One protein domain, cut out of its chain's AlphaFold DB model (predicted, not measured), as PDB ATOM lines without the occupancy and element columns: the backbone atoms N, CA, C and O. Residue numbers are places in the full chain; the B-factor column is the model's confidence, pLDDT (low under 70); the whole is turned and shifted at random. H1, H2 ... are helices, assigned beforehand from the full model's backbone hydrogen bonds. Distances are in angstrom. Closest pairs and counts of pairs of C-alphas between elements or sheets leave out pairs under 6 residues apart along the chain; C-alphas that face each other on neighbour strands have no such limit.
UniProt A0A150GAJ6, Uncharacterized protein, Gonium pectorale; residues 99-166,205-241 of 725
ATOM      1  N   ALA A  99     127.822 249.588 185.279       86.50
ATOM      2  CA  ALA A  99     127.114 249.053 186.444       86.50
ATOM      3  C   ALA A  99     125.966 249.982 186.884       86.50
ATOM      4  O   ALA A  99     125.979 251.171 186.576       86.50
ATOM      5  N   TRP A 100     124.967 249.437 187.579       88.00
ATOM      6  CA  TRP A 100     123.872 250.228 188.150       88.00
ATOM      7  C   TRP A 100     124.342 250.930 189.422       88.00
ATOM      8  O   TRP A 100     124.865 250.267 190.318       88.00
ATOM      9  N   ALA A 101     124.146 252.243 189.496       87.81
ATOM     10  CA  ALA A 101     124.389 253.028 190.696       87.81
ATOM     11  C   ALA A 101     123.204 252.921 191.668       87.81
ATOM     12  O   ALA A 101     122.048 252.817 191.252       87.81
ATOM     13  N   LEU A 102     123.481 253.013 192.973       85.25
ATOM     14  CA  LEU A 102     122.466 252.939 194.031       85.25
ATOM     15  C   LEU A 102     121.345 253.978 193.843       85.25
ATOM     16  O   LEU A 102     120.174 253.683 194.075       85.25
ATOM     17  N   GLN A 103     121.689 255.169 193.350       87.06
ATOM     18  CA  GLN A 103     120.727 256.230 193.063       87.06
ATOM     19  C   GLN A 103     119.749 255.861 191.933       87.06
ATOM     20  O   GLN A 103     118.562 256.161 192.025       87.06
ATOM     21  N   GLU A 104     120.204 255.155 190.893       89.75
ATOM     22  CA  GLU A 104     119.327 254.665 189.818       89.75
ATOM     23  C   GLU A 104     118.373 253.576 190.326       89.75
ATOM     24  O   GLU A 104     117.226 253.499 189.891       89.75
ATOM     25  N   GLU A 105     118.831 252.752 191.271       90.50
ATOM     26  CA  GLU A 105     118.009 251.743 191.941       90.50
ATOM     27  C   GLU A 105     116.948 252.360 192.857       90.50
ATOM     28  O   GLU A 105     115.800 251.909 192.857       90.50
ATOM     29  N   TYR A 106     117.307 253.415 193.592       89.81
ATOM     30  CA  TYR A 106     116.375 254.197 194.403       89.81
ATOM     31  C   TYR A 106     115.302 254.871 193.535       89.81
ATOM     32  O   TYR A 106     114.109 254.751 193.816       89.81
ATOM     33  N   VAL A 107     115.705 255.500 192.426       90.62
ATOM     34  CA  VAL A 107     114.796 256.125 191.448       90.62
ATOM     35  C   VAL A 107     113.877 255.096 190.789       90.62
ATOM     36  O   VAL A 107     112.679 255.343 190.679       90.62
ATOM     37  N   LEU A 108     114.394 253.923 190.406       92.31
ATOM     38  CA  LEU A 108     113.593 252.814 189.874       92.31
ATOM     39  C   LEU A 108     112.530 252.356 190.884       92.31
ATOM     40  O   LEU A 108     111.356 252.232 190.532       92.31
ATOM     41  N   ALA A 109     112.911 252.164 192.147       91.31
ATOM     42  CA  ALA A 109     111.979 251.790 193.205       91.31
ATOM     43  C   ALA A 109     110.898 252.863 193.446       91.31
ATOM     44  O   ALA A 109     109.707 252.541 193.474       91.31
ATOM     45  N   LEU A 110     111.305 254.134 193.564       89.75
ATOM     46  CA  LEU A 110     110.435 255.287 193.825       89.75
ATOM     47  C   LEU A 110     109.512 255.630 192.642       89.75
ATOM     48  O   LEU A 110     108.395 256.099 192.846       89.75
ATOM     49  N   ALA A 111     109.941 255.379 191.404       90.94
ATOM     50  CA  ALA A 111     109.066 255.454 190.239       90.94
ATOM     51  C   ALA A 111     108.047 254.305 190.265       90.94
ATOM     52  O   ALA A 111     106.844 254.554 190.208       90.94
ATOM     53  N   HIS A 112     108.500 253.059 190.451       91.62
ATOM     54  CA  HIS A 112     107.622 251.888 190.553       91.62
ATOM     55  C   HIS A 112     106.582 252.021 191.681       91.62
ATOM     56  O   HIS A 112     105.450 251.560 191.525       91.62
ATOM     57  N   SER A 113     106.905 252.678 192.804       89.19
ATOM     58  CA  SER A 113     105.921 252.868 193.880       89.19
ATOM     59  C   SER A 113     104.782 253.815 193.488       89.19
ATOM     60  O   SER A 113     103.652 253.601 193.926       89.19
ATOM     61  N   ARG A 114     105.063 254.802 192.619       87.00
ATOM     62  CA  ARG A 114     104.097 255.777 192.082       87.00
ATOM     63  C   ARG A 114     103.335 255.293 190.837       87.00
ATOM     64  O   ARG A 114     102.220 255.759 190.626       87.00
ATOM     65  N   VAL A 115     103.908 254.417 189.996       86.50
ATOM     66  CA  VAL A 115     103.319 254.063 188.675       86.50
ATOM     67  C   VAL A 115     103.121 252.563 188.401       86.50
ATOM     68  O   VAL A 115     102.491 252.217 187.402       86.50
ATOM     69  N   GLY A 116     103.614 251.667 189.263       86.69
ATOM     70  CA  GLY A 116     103.564 250.212 189.051       86.69
ATOM     71  C   GLY A 116     104.513 249.729 187.944       86.69
ATOM     72  O   GLY A 116     105.522 250.371 187.667       86.69
ATOM     73  N   ASN A 117     104.183 248.615 187.281       87.50
ATOM     74  CA  ASN A 117     104.998 247.959 186.237       87.50
ATOM     75  C   ASN A 117     105.138 248.751 184.911       87.50
ATOM     76  O   ASN A 117     105.528 248.189 183.891       87.50
ATOM     77  N   LYS A 118     104.839 250.056 184.875       89.56
ATOM     78  CA  LYS A 118     104.845 250.872 183.648       89.56
ATOM     79  C   LYS A 118     106.264 251.233 183.213       89.56
ATOM     80  O   LYS A 118     106.714 252.370 183.363       89.56
ATOM     81  N   TRP A 119     106.990 250.268 182.651       90.31
ATOM     82  CA  TRP A 119     108.411 250.404 182.299       90.31
ATOM     83  C   TRP A 119     108.701 251.603 181.386       90.31
ATOM     84  O   TRP A 119     109.733 252.256 181.543       90.31
ATOM     85  N   ALA A 120     107.786 251.926 180.465       88.12
ATOM     86  CA  ALA A 120     107.899 253.081 179.573       88.12
ATOM     87  C   ALA A 120     107.772 254.432 180.300       88.12
ATOM     88  O   ALA A 120     108.384 255.412 179.881       88.12
ATOM     89  N   GLU A 121     107.005 254.486 181.392       88.06
ATOM     90  CA  GLU A 121     106.864 255.667 182.245       88.06
ATOM     91  C   GLU A 121     108.059 255.787 183.200       88.06
ATOM     92  O   GLU A 121     108.670 256.851 183.285       88.06
ATOM     93  N   ILE A 122     108.487 254.676 183.815       90.06
ATOM     94  CA  ILE A 122     109.677 254.622 184.682       90.06
ATOM     95  C   ILE A 122     110.952 255.042 183.929       90.06
ATOM     96  O   ILE A 122     111.766 255.799 184.456       90.06
ATOM     97  N   ALA A 123     111.125 254.608 182.676       90.50
ATOM     98  CA  ALA A 123     112.298 254.956 181.870       90.50
ATOM     99  C   ALA A 123     112.451 256.470 181.614       90.50
ATOM    100  O   ALA A 123     113.552 256.930 181.316       90.50
ATOM    101  N   ARG A 124     111.388 257.273 181.782       88.75
ATOM    102  CA  ARG A 124     111.451 258.742 181.658       88.75
ATOM    103  C   ARG A 124     112.284 259.396 182.764       88.75
ATOM    104  O   ARG A 124     112.811 260.480 182.549       88.75
ATOM    105  N   TYR A 125     112.410 258.738 183.917       87.31
ATOM    106  CA  TYR A 125     113.187 259.207 185.069       87.31
ATOM    107  C   TYR A 125     114.655 258.741 185.037       87.31
ATOM    108  O   TYR A 125     115.459 259.195 185.844       87.31
ATOM    109  N   LEU A 126     115.014 257.847 184.107       88.25
ATOM    110  CA  LEU A 126     116.357 257.280 183.953       88.25
ATOM    111  C   LEU A 126     116.851 257.492 182.507       88.25
ATOM    112  O   LEU A 126     116.970 256.527 181.753       88.25
ATOM    113  N   PRO A 127     117.136 258.740 182.081       79.50
ATOM    114  CA  PRO A 127     117.378 259.074 180.672       79.50
ATOM    115  C   PRO A 127     118.572 258.343 180.032       79.50
ATOM    116  O   PRO A 127     118.597 258.180 178.814       79.50
ATOM    117  N   THR A 128     119.534 257.870 180.832       83.38
ATOM    118  CA  THR A 128     120.693 257.085 180.376       83.38
ATOM    119  C   THR A 128     120.417 255.578 180.261       83.38
ATOM    120  O   THR A 128     121.229 254.841 179.693       83.38
ATOM    121  N   ARG A 129     119.278 255.081 180.772       88.25
ATOM    122  CA  ARG A 129     118.920 253.652 180.809       88.25
ATOM    123  C   ARG A 129     117.638 253.387 180.007       88.25
ATOM    124  O   ARG A 129     116.545 253.716 180.463       88.25
ATOM    125  N   PRO A 130     117.712 252.731 178.835       88.50
ATOM    126  CA  PRO A 130     116.520 252.451 178.040       88.50
ATOM    127  C   PRO A 130     115.587 251.457 178.744       88.50
ATOM    128  O   PRO A 130     116.037 250.592 179.496       88.50
ATOM    129  N   ILE A 131     114.289 251.530 178.428       89.56
ATOM    130  CA  ILE A 131     113.189 250.716 178.987       89.56
ATOM    131  C   ILE A 131     113.541 249.239 179.240       89.56
ATOM    132  O   ILE A 131     113.268 248.695 180.308       89.56
ATOM    133  N   ASN A 132     114.216 248.594 178.288       88.69
ATOM    134  CA  ASN A 132     114.603 247.190 178.382       88.69
ATOM    135  C   ASN A 132     115.647 246.945 179.494       88.69
ATOM    136  O   ASN A 132     115.586 245.940 180.196       88.69
ATOM    137  N   ARG A 133     116.588 247.873 179.719       90.12
ATOM    138  CA  ARG A 133     117.539 247.798 180.844       90.12
ATOM    139  C   ARG A 133     116.823 247.975 182.185       90.12
ATOM    140  O   ARG A 133     117.144 247.241 183.116       90.12
ATOM    141  N   VAL A 134     115.841 248.878 182.258       91.25
ATOM    142  CA  VAL A 134     115.005 249.110 183.450       91.25
ATOM    143  C   VAL A 134     114.230 247.843 183.830       91.25
ATOM    144  O   VAL A 134     114.419 247.326 184.933       91.25
ATOM    145  N   LYS A 135     113.456 247.275 182.889       90.38
ATOM    146  CA  LYS A 135     112.723 246.012 183.087       90.38
ATOM    147  C   LYS A 135     113.672 244.889 183.526       90.38
ATOM    148  O   LYS A 135     113.471 244.260 184.563       90.38
ATOM    149  N   ASN A 136     114.782 244.687 182.809       90.69
ATOM    150  CA  ASN A 136     115.747 243.638 183.154       90.69
ATOM    151  C   ASN A 136     116.402 243.825 184.534       90.69
ATOM    152  O   ASN A 136     116.669 242.820 185.198       90.69
ATOM    153  N   ARG A 137     116.651 245.059 185.006       91.56
ATOM    154  CA  ARG A 137     117.173 245.287 186.366       91.56
ATOM    155  C   ARG A 137     116.142 244.902 187.425       91.56
ATOM    156  O   ARG A 137     116.517 244.216 188.374       91.56
ATOM    157  N   TRP A 138     114.868 245.245 187.218       91.31
ATOM    158  CA  TRP A 138     113.765 244.831 188.090       91.31
ATOM    159  C   TRP A 138     113.692 243.308 188.240       91.31
ATOM    160  O   TRP A 138     113.856 242.803 189.351       91.31
ATOM    161  N   HIS A 139     113.553 242.553 187.141       89.38
ATOM    162  CA  HIS A 139     113.494 241.085 187.223       89.38
ATOM    163  C   HIS A 139     114.797 240.478 187.782       89.38
ATOM    164  O   HIS A 139     114.742 239.499 188.524       89.38
ATOM    165  N   SER A 140     115.966 241.073 187.498       89.19
ATOM    166  CA  SER A 140     117.255 240.616 188.048       89.19
ATOM    167  C   SER A 140     117.346 240.777 189.568       89.19
ATOM    168  O   SER A 140     117.823 239.866 190.241       89.19
ATOM    169  N   ALA A 141     116.868 241.896 190.122       89.12
ATOM    170  CA  ALA A 141     116.783 242.103 191.568       89.12
ATOM    171  C   ALA A 141     115.706 241.200 192.197       89.12
ATOM    172  O   ALA A 141     115.973 240.511 193.182       89.12
ATOM    173  N   ARG A 142     114.531 241.101 191.555       87.81
ATOM    174  CA  ARG A 142     113.390 240.254 191.957       87.81
ATOM    175  C   ARG A 142     113.716 238.747 191.965       87.81
ATOM    176  O   ARG A 142     113.052 237.990 192.676       87.81
ATOM    177  N   ARG A 143     114.734 238.314 191.203       86.62
ATOM    178  CA  ARG A 143     115.297 236.945 191.173       86.62
ATOM    179  C   ARG A 143     116.624 236.772 191.928       86.62
ATOM    180  O   ARG A 143     117.138 235.656 191.959       86.62
ATOM    181  N   ALA A 144     117.206 237.820 192.515       85.88
ATOM    182  CA  ALA A 144     118.531 237.723 193.126       85.88
ATOM    183  C   ALA A 144     118.563 236.750 194.323       85.88
ATOM    184  O   ALA A 144     117.747 236.841 195.239       85.88
ATOM    185  N   THR A 145     119.540 235.840 194.309       78.69
ATOM    186  CA  THR A 145     119.851 234.886 195.393       78.69
ATOM    187  C   THR A 145     121.275 235.021 195.930       78.69
ATOM    188  O   THR A 145     121.581 234.489 196.992       78.69
ATOM    189  N   GLU A 146     122.153 235.704 195.194       74.44
ATOM    190  CA  GLU A 146     123.562 235.881 195.553       74.44
ATOM    191  C   GLU A 146     123.722 236.976 196.621       74.44
ATOM    192  O   GLU A 146     123.108 238.031 196.446       74.44
ATOM    193  N   PRO A 147     124.577 236.804 197.654       71.75
ATOM    194  CA  PRO A 147     124.778 237.788 198.728       71.75
ATOM    195  C   PRO A 147     124.967 239.225 198.210       71.75
ATOM    196  O   PRO A 147     124.124 240.089 198.424       71.75
ATOM    197  N   HIS A 148     125.965 239.421 197.341       72.38
ATOM    198  CA  HIS A 148     126.306 240.697 196.691       72.38
ATOM    199  C   HIS A 148     125.218 241.292 195.762       72.38
ATOM    200  O   HIS A 148     125.462 242.289 195.084       72.38
ATOM    201  N   LYS A 149     124.037 240.666 195.661       76.00
ATOM    202  CA  LYS A 149     122.864 241.170 194.927       76.00
ATOM    203  C   LYS A 149     121.633 241.317 195.820       76.00
ATOM    204  O   LYS A 149     120.803 242.175 195.525       76.00
ATOM    205  N   VAL A 150     121.494 240.518 196.882       77.19
ATOM    206  CA  VAL A 150     120.348 240.621 197.806       77.19
ATOM    207  C   VAL A 150     120.458 241.810 198.761       77.19
ATOM    208  O   VAL A 150     119.432 242.345 199.168       77.19
ATOM    209  N   ASP A 151     121.673 242.293 199.026       77.69
ATOM    210  CA  ASP A 151     121.910 243.483 199.855       77.69
ATOM    211  C   ASP A 151     121.698 244.811 199.088       77.69
ATOM    212  O   ASP A 151     121.943 245.894 199.615       77.69
ATOM    213  N   THR A 152     121.217 244.759 197.838       86.94
ATOM    214  CA  THR A 152     120.850 245.956 197.057       86.94
ATOM    215  C   THR A 152     119.508 246.535 197.507       86.94
ATOM    216  O   THR A 152     118.554 245.796 197.764       86.94
ATOM    217  N   PHE A 153     119.389 247.869 197.522       88.81
ATOM    218  CA  PHE A 153     118.138 248.560 197.869       88.81
ATOM    219  C   PHE A 153     116.946 248.060 197.034       88.81
ATOM    220  O   PHE A 153     115.863 247.802 197.565       88.81
ATOM    221  N   LEU A 154     117.161 247.836 195.731       90.94
ATOM    222  CA  LEU A 154     116.119 247.340 194.837       90.94
ATOM    223  C   LEU A 154     115.683 245.907 195.168       90.94
ATOM    224  O   LEU A 154     114.488 245.619 195.104       90.94
ATOM    225  N   HIS A 155     116.597 245.008 195.551       90.31
ATOM    226  CA  HIS A 155     116.201 243.664 195.980       90.31
ATOM    227  C   HIS A 155     115.304 243.728 197.220       90.31
ATOM    228  O   HIS A 155     114.218 243.144 197.218       90.31
ATOM    229  N   ILE A 156     115.721 244.482 198.242       89.88
ATOM    230  CA  ILE A 156     114.969 244.672 199.491       89.88
ATOM    231  C   ILE A 156     113.549 245.174 199.184       89.88
ATOM    232  O   ILE A 156     112.571 244.570 199.627       89.88
ATOM    233  N   TYR A 157     113.425 246.202 198.341       91.62
ATOM    234  CA  TYR A 157     112.135 246.732 197.901       91.62
ATOM    235  C   TYR A 157     111.291 245.708 197.112       91.62
ATOM    236  O   TYR A 157     110.133 245.477 197.464       91.62
ATOM    237  N   THR A 158     111.852 245.016 196.106       91.25
ATOM    238  CA  THR A 158     111.109 243.985 195.337       91.25
ATOM    239  C   THR A 158     110.597 242.842 196.220       91.25
ATOM    240  O   THR A 158     109.549 242.254 195.941       91.25
ATOM    241  N   ARG A 159     111.317 242.527 197.305       89.62
ATOM    242  CA  ARG A 159     110.943 241.517 198.297       89.62
ATOM    243  C   ARG A 159     109.819 241.989 199.223       89.62
ATOM    244  O   ARG A 159     109.015 241.154 199.637       89.62
ATOM    245  N   LEU A 160     109.758 243.283 199.539       87.38
ATOM    246  CA  LEU A 160     108.691 243.880 200.346       87.38
ATOM    247  C   LEU A 160     107.376 243.949 199.563       87.38
ATOM    248  O   LEU A 160     106.408 243.332 199.989       87.38
ATOM    249  N   VAL A 161     107.380 244.524 198.355       85.31
ATOM    250  CA  VAL A 161     106.187 244.597 197.482       85.31
ATOM    251  C   VAL A 161     105.573 243.206 197.221       85.31
ATOM    252  O   VAL A 161     104.355 243.033 197.229       85.31
ATOM    253  N   ARG A 162     106.408 242.167 197.056       80.12
ATOM    254  CA  ARG A 162     105.952 240.767 196.914       80.12
ATOM    255  C   ARG A 162     105.325 240.170 198.179       80.12
ATOM    256  O   ARG A 162     104.627 239.159 198.084       80.12
ATOM    257  N   ARG A 163     105.604 240.723 199.360       71.94
ATOM    258  CA  ARG A 163     105.054 240.255 200.638       71.94
ATOM    259  C   ARG A 163     103.644 240.786 200.867       71.94
ATOM    260  O   ARG A 163     102.821 240.038 201.389       71.94
ATOM    261  N   ASP A 164     103.381 242.011 200.424       61.62
ATOM    262  CA  ASP A 164     102.107 242.694 200.641       61.62
ATOM    263  C   ASP A 164     100.982 242.056 199.805       61.62
ATOM    264  O   ASP A 164     100.010 241.586 200.398       61.62
ATOM    265  N   LYS A 165     101.172 241.844 198.485       60.88
ATOM    266  CA  LYS A 165     100.201 241.110 197.627       60.88
ATOM    267  C   LYS A 165      99.881 239.708 198.186       60.88
ATOM    268  O   LYS A 165      98.732 239.281 198.217       60.88
ATOM    269  N   LYS A 166     100.880 239.015 198.754       56.88
ATOM    270  CA  LYS A 166     100.693 237.706 199.412       56.88
ATOM    271  C   LYS A 166      99.915 237.765 200.743       56.88
ATOM    272  O   LYS A 166      99.481 236.721 201.227       56.88
ATOM    273  N   GLY A 205      99.753 252.041 197.051       64.06
ATOM    274  CA  GLY A 205     100.031 251.006 198.064       64.06
ATOM    275  C   GLY A 205     101.518 250.825 198.395       64.06
ATOM    276  O   GLY A 205     101.895 250.663 199.553       64.06
ATOM    277  N   ASN A 206     102.388 250.938 197.388       80.25
ATOM    278  CA  ASN A 206     103.816 250.615 197.495       80.25
ATOM    279  C   ASN A 206     104.659 251.654 198.267       80.25
ATOM    280  O   ASN A 206     105.868 251.472 198.406       80.25
ATOM    281  N   ALA A 207     104.067 252.748 198.760       82.19
ATOM    282  CA  ALA A 207     104.797 253.797 199.476       82.19
ATOM    283  C   ALA A 207     105.408 253.296 200.800       82.19
ATOM    284  O   ALA A 207     106.564 253.597 201.096       82.19
ATOM    285  N   ALA A 208     104.682 252.467 201.559       84.75
ATOM    286  CA  ALA A 208     105.189 251.879 202.804       84.75
ATOM    287  C   ALA A 208     106.388 250.939 202.564       84.75
ATOM    288  O   ALA A 208     107.329 250.913 203.357       84.75
ATOM    289  N   ALA A 209     106.394 250.219 201.436       86.69
ATOM    290  CA  ALA A 209     107.493 249.340 201.046       86.69
ATOM    291  C   ALA A 209     108.787 250.104 200.695       86.69
ATOM    292  O   ALA A 209     109.864 249.518 200.799       86.69
ATOM    293  N   ILE A 210     108.716 251.390 200.318       86.88
ATOM    294  CA  ILE A 210     109.903 252.240 200.114       86.88
ATOM    295  C   ILE A 210     110.560 252.578 201.452       86.88
ATOM    296  O   ILE A 210     111.745 252.309 201.627       86.88
ATOM    297  N   GLU A 211     109.807 253.111 202.416       87.12
ATOM    298  CA  GLU A 211     110.382 253.503 203.710       87.12
ATOM    299  C   GLU A 211     110.876 252.270 204.496       87.12
ATOM    300  O   GLU A 211     111.995 252.270 205.005       87.12
ATOM    301  N   ALA A 212     110.143 251.150 204.458       87.94
ATOM    302  CA  ALA A 212     110.613 249.879 205.020       87.94
ATOM    303  C   ALA A 212     111.857 249.304 204.299       87.94
ATOM    304  O   ALA A 212     112.625 248.552 204.910       87.94
ATOM    305  N   ALA A 213     112.086 249.649 203.022       89.25
ATOM    306  CA  ALA A 213     113.330 249.322 202.319       89.25
ATOM    307  C   ALA A 213     114.486 250.236 202.751       89.25
ATOM    308  O   ALA A 213     115.599 249.739 202.929       89.25
ATOM    309  N   LYS A 214     114.234 251.534 202.988       87.88
ATOM    310  CA  LYS A 214     115.232 252.470 203.538       87.88
ATOM    311  C   LYS A 214     115.716 252.022 204.909       87.88
ATOM    312  O   LYS A 214     116.921 251.926 205.112       87.88
ATOM    313  N   GLU A 215     114.801 251.682 205.818       88.25
ATOM    314  CA  GLU A 215     115.143 251.169 207.152       88.25
ATOM    315  C   GLU A 215     116.028 249.918 207.068       88.25
ATOM    316  O   GLU A 215     117.077 249.840 207.709       88.25
ATOM    317  N   GLN A 216     115.645 248.941 206.240       87.81
ATOM    318  CA  GLN A 216     116.408 247.700 206.082       87.81
ATOM    319  C   GLN A 216     117.773 247.923 205.423       87.81
ATOM    320  O   GLN A 216     118.747 247.302 205.846       87.81
ATOM    321  N   TYR A 217     117.873 248.831 204.449       87.62
ATOM    322  CA  TYR A 217     119.140 249.182 203.809       87.62
ATOM    323  C   TYR A 217     120.064 249.973 204.748       87.62
ATOM    324  O   TYR A 217     121.246 249.653 204.862       87.62
ATOM    325  N   ALA A 218     119.532 250.929 205.516       86.25
ATOM    326  CA  ALA A 218     120.278 251.635 206.560       86.25
ATOM    327  C   ALA A 218     120.798 250.669 207.643       86.25
ATOM    328  O   ALA A 218     121.936 250.789 208.096       86.25
ATOM    329  N   LEU A 219     120.012 249.646 208.001       86.19
ATOM    330  CA  LEU A 219     120.427 248.561 208.898       86.19
ATOM    331  C   LEU A 219     121.433 247.570 208.280       86.19
ATOM    332  O   LEU A 219     121.939 246.722 209.021       86.19
ATOM    333  N   LEU A 220     121.709 247.625 206.973       84.38
ATOM    334  CA  LEU A 220     122.816 246.907 206.325       84.38
ATOM    335  C   LEU A 220     124.066 247.795 206.248       84.38
ATOM    336  O   LEU A 220     125.136 247.357 206.674       84.38
ATOM    337  N   ALA A 221     123.918 249.061 205.842       83.00
ATOM    338  CA  ALA A 221     124.985 250.068 205.879       83.00
ATOM    339  C   ALA A 221     125.601 250.207 207.287       83.00
ATOM    340  O   ALA A 221     126.814 250.167 207.455       83.00
ATOM    341  N   ALA A 222     124.772 250.226 208.336       82.50
ATOM    342  CA  ALA A 222     125.232 250.262 209.728       82.50
ATOM    343  C   ALA A 222     125.937 248.974 210.216       82.50
ATOM    344  O   ALA A 222     126.481 248.961 211.319       82.50
ATOM    345  N   LYS A 223     125.914 247.879 209.439       81.75
ATOM    346  CA  LYS A 223     126.562 246.592 209.771       81.75
ATOM    347  C   LYS A 223     127.768 246.263 208.893       81.75
ATOM    348  O   LYS A 223     128.545 245.388 209.263       81.75
ATOM    349  N   SER A 224     127.912 246.917 207.744       76.44
ATOM    350  CA  SER A 224     128.957 246.626 206.762       76.44
ATOM    351  C   SER A 224     129.537 247.923 206.207       76.44
ATOM    352  O   SER A 224     128.862 248.653 205.491       76.44
ATOM    353  N   LEU A 225     130.814 248.190 206.511       62.78
ATOM    354  CA  LEU A 225     131.531 249.391 206.049       62.78
ATOM    355  C   LEU A 225     131.676 249.466 204.513       62.78
ATOM    356  O   LEU A 225     132.086 250.494 203.987       62.78
ATOM    357  N   GLU A 226     131.354 248.385 203.798       71.25
ATOM    358  CA  GLU A 226     131.377 248.299 202.333       71.25
ATOM    359  C   GLU A 226     130.095 248.844 201.668       71.25
ATOM    360  O   GLU A 226     130.073 249.047 200.454       71.25
ATOM    361  N   VAL A 227     129.021 249.082 202.434       71.75
ATOM    362  CA  VAL A 227     127.721 249.532 201.915       71.75
ATOM    363  C   VAL A 227     127.560 251.039 202.128       71.75
ATOM    364  O   VAL A 227     127.473 251.519 203.257       71.75
ATOM    365  N   VAL A 228     127.507 251.787 201.023       75.50
ATOM    366  CA  VAL A 228     127.418 253.256 201.033       75.50
ATOM    367  C   VAL A 228     126.046 253.716 201.561       75.50
ATOM    368  O   VAL A 228     125.029 253.146 201.153       75.50
ATOM    369  N   PRO A 229     125.964 254.733 202.442       75.19
ATOM    370  CA  PRO A 229     124.691 255.254 202.934       75.19
ATOM    371  C   PRO A 229     123.759 255.734 201.811       75.19
ATOM    372  O   PRO A 229     124.165 256.441 200.895       75.19
ATOM    373  N   LEU A 230     122.465 255.410 201.912       76.69
ATOM    374  CA  LEU A 230     121.469 255.854 200.927       76.69
ATOM    375  C   LEU A 230     121.251 257.377 200.947       76.69
ATOM    376  O   LEU A 230     120.925 257.959 199.918       76.69
ATOM    377  N   ALA A 231     121.463 258.018 202.102       72.44
ATOM    378  CA  ALA A 231     121.283 259.458 202.297       72.44
ATOM    379  C   ALA A 231     122.158 260.314 201.363       72.44
ATOM    380  O   ALA A 231     121.732 261.395 200.966       72.44
ATOM    381  N   ASP A 232     123.321 259.802 200.946       73.00
ATOM    382  CA  ASP A 232     124.222 260.462 199.992       73.00
ATOM    383  C   ASP A 232     123.631 260.527 198.563       73.00
ATOM    384  O   ASP A 232     124.139 261.242 197.700       73.00
ATOM    385  N   PHE A 233     122.538 259.791 198.318       68.06
ATOM    386  CA  PHE A 233     121.887 259.604 197.019       68.06
ATOM    387  C   PHE A 233     120.365 259.862 197.044       68.06
ATOM    388  O   PHE A 233     119.700 259.673 196.020       68.06
ATOM    389  N   GLU A 234     119.771 260.271 198.175       74.56
ATOM    390  CA  GLU A 234     118.324 260.525 198.246       74.56
ATOM    391  C   GLU A 234     117.940 261.811 197.498       74.56
ATOM    392  O   GLU A 234     118.093 262.932 197.980       74.56
ATOM    393  N   VAL A 235     117.362 261.634 196.309       74.12
ATOM    394  CA  VAL A 235     116.788 262.710 195.494       74.12
ATOM    395  C   VAL A 235     115.320 262.438 195.183       74.12
ATOM    396  O   VAL A 235     114.919 261.317 194.868       74.12
ATOM    397  N   GLY A 236     114.496 263.485 195.247       73.25
ATOM    398  CA  GLY A 236     113.100 263.408 194.822       73.25
ATOM    399  C   GLY A 236     112.994 263.112 193.325       73.25
ATOM    400  O   GLY A 236     113.770 263.639 192.530       73.25
ATOM    401  N   LEU A 237     112.006 262.307 192.930       76.00
ATOM    402  CA  LEU A 237     111.790 261.891 191.535       76.00
ATOM    403  C   LEU A 237     111.664 263.089 190.566       76.00
ATOM    404  O   LEU A 237     112.064 263.037 189.404       76.00
ATOM    405  N   ASP A 238     111.171 264.201 191.098       74.06
ATOM    406  CA  ASP A 238     110.952 265.496 190.460       74.06
ATOM    407  C   ASP A 238     112.269 266.238 190.113       74.06
ATOM    408  O   ASP A 238     112.255 267.212 189.364       74.06
ATOM    409  N   TYR A 239     113.426 265.763 190.598       77.44
ATOM    410  CA  TYR A 239     114.760 266.162 190.125       77.44
ATOM    411  C   TYR A 239     114.998 265.720 188.671       77.44
ATOM    412  O   TYR A 239     115.482 266.508 187.863       77.44
ATOM    413  N   TYR A 240     114.587 264.497 188.318       70.19
ATOM    414  CA  TYR A 240     114.803 263.902 186.991       70.19
ATOM    415  C   TYR A 240     113.809 264.377 185.927       70.19
ATOM    416  O   TYR A 240     114.055 264.195 184.738       70.19
ATOM    417  N   LEU A 241     112.698 264.997 186.337       73.75
ATOM    418  CA  LEU A 241     111.719 265.593 185.423       73.75
ATOM    419  C   LEU A 241     111.974 267.073 185.108       73.75
ATOM    420  O   LEU A 241     111.216 267.652 184.327       73.75
TER     421      LEU A 241
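Overview. This is residues 99 to 166 and 205 to 241 of the 725 residues of an uncharacterized protein of Gonium pectorale (UniProt A0A150GAJ6). The longest helix, H6, forms a three-helix bundle with H5 and H1, and H1 lies nearest the middle of the domain. H2 packs on H1, H3 crosses from H2 to H5, and the short H7 packs on H1, while the short H4 lies near H3. The printed part has 105 residues with seven named helices, H1 to H7 in chain order, and no named strand, an all helix class. It is compact, with a radius of gyration of the C-alphas of 12.9 A, and spans 36 by 32 by 24 A.

Arrangement. Start at H6, residues 207 to 221, which touches H5, residues 153 to 166, at C-alphas Ala 213 and Tyr 157, the closest, 5.3 A apart; they run opposite ways at a steep tilt of 43 degrees. The hub H1, residues 102 to 115, touches H6 at a shallow tilt of 17 degrees, opposite ways, closest at C-alphas Ser 113 and Ala 207, 5.8 A. H5 touches H1 with residues 153 to 157 alone, closest at C-alphas Leu 154 and Glu 105, 5.6 A. H3, residues 131 to 142, touches H2, residues 119 to 125, about perpendicular at 78 degrees, closest at C-alphas Ile 131 and Ala 123, 5.2 A. Every O i to N i+4 pair is within hydrogen-bond range in H3, but 9 of 10 in H1, 8 of 10 in H5, 10 of 11 in H6 and 1 of 3 in H2, where 2 of 4 O i to N i+3 pairs are; H4, residues 147 to 150, and H7, residues 230 to 233, are too short.

Along the chain. Find C-alpha 207 at (104.797, 253.797, 199.476); H6 runs 21.5 A from there. H1 begins at (122.466, 252.939, 194.031) and spans 19.9 A, H5 20.6 A and H3 16.7 A.

Size, cuts and confidence. Residues 167 to 204 are not printed, and C-alphas 166 and 205 are 13.4 A apart across this cut. Of the links printed whole, none is long. Look for pLDDT under 70 at residues 164 to 166, 205, 225 and 233.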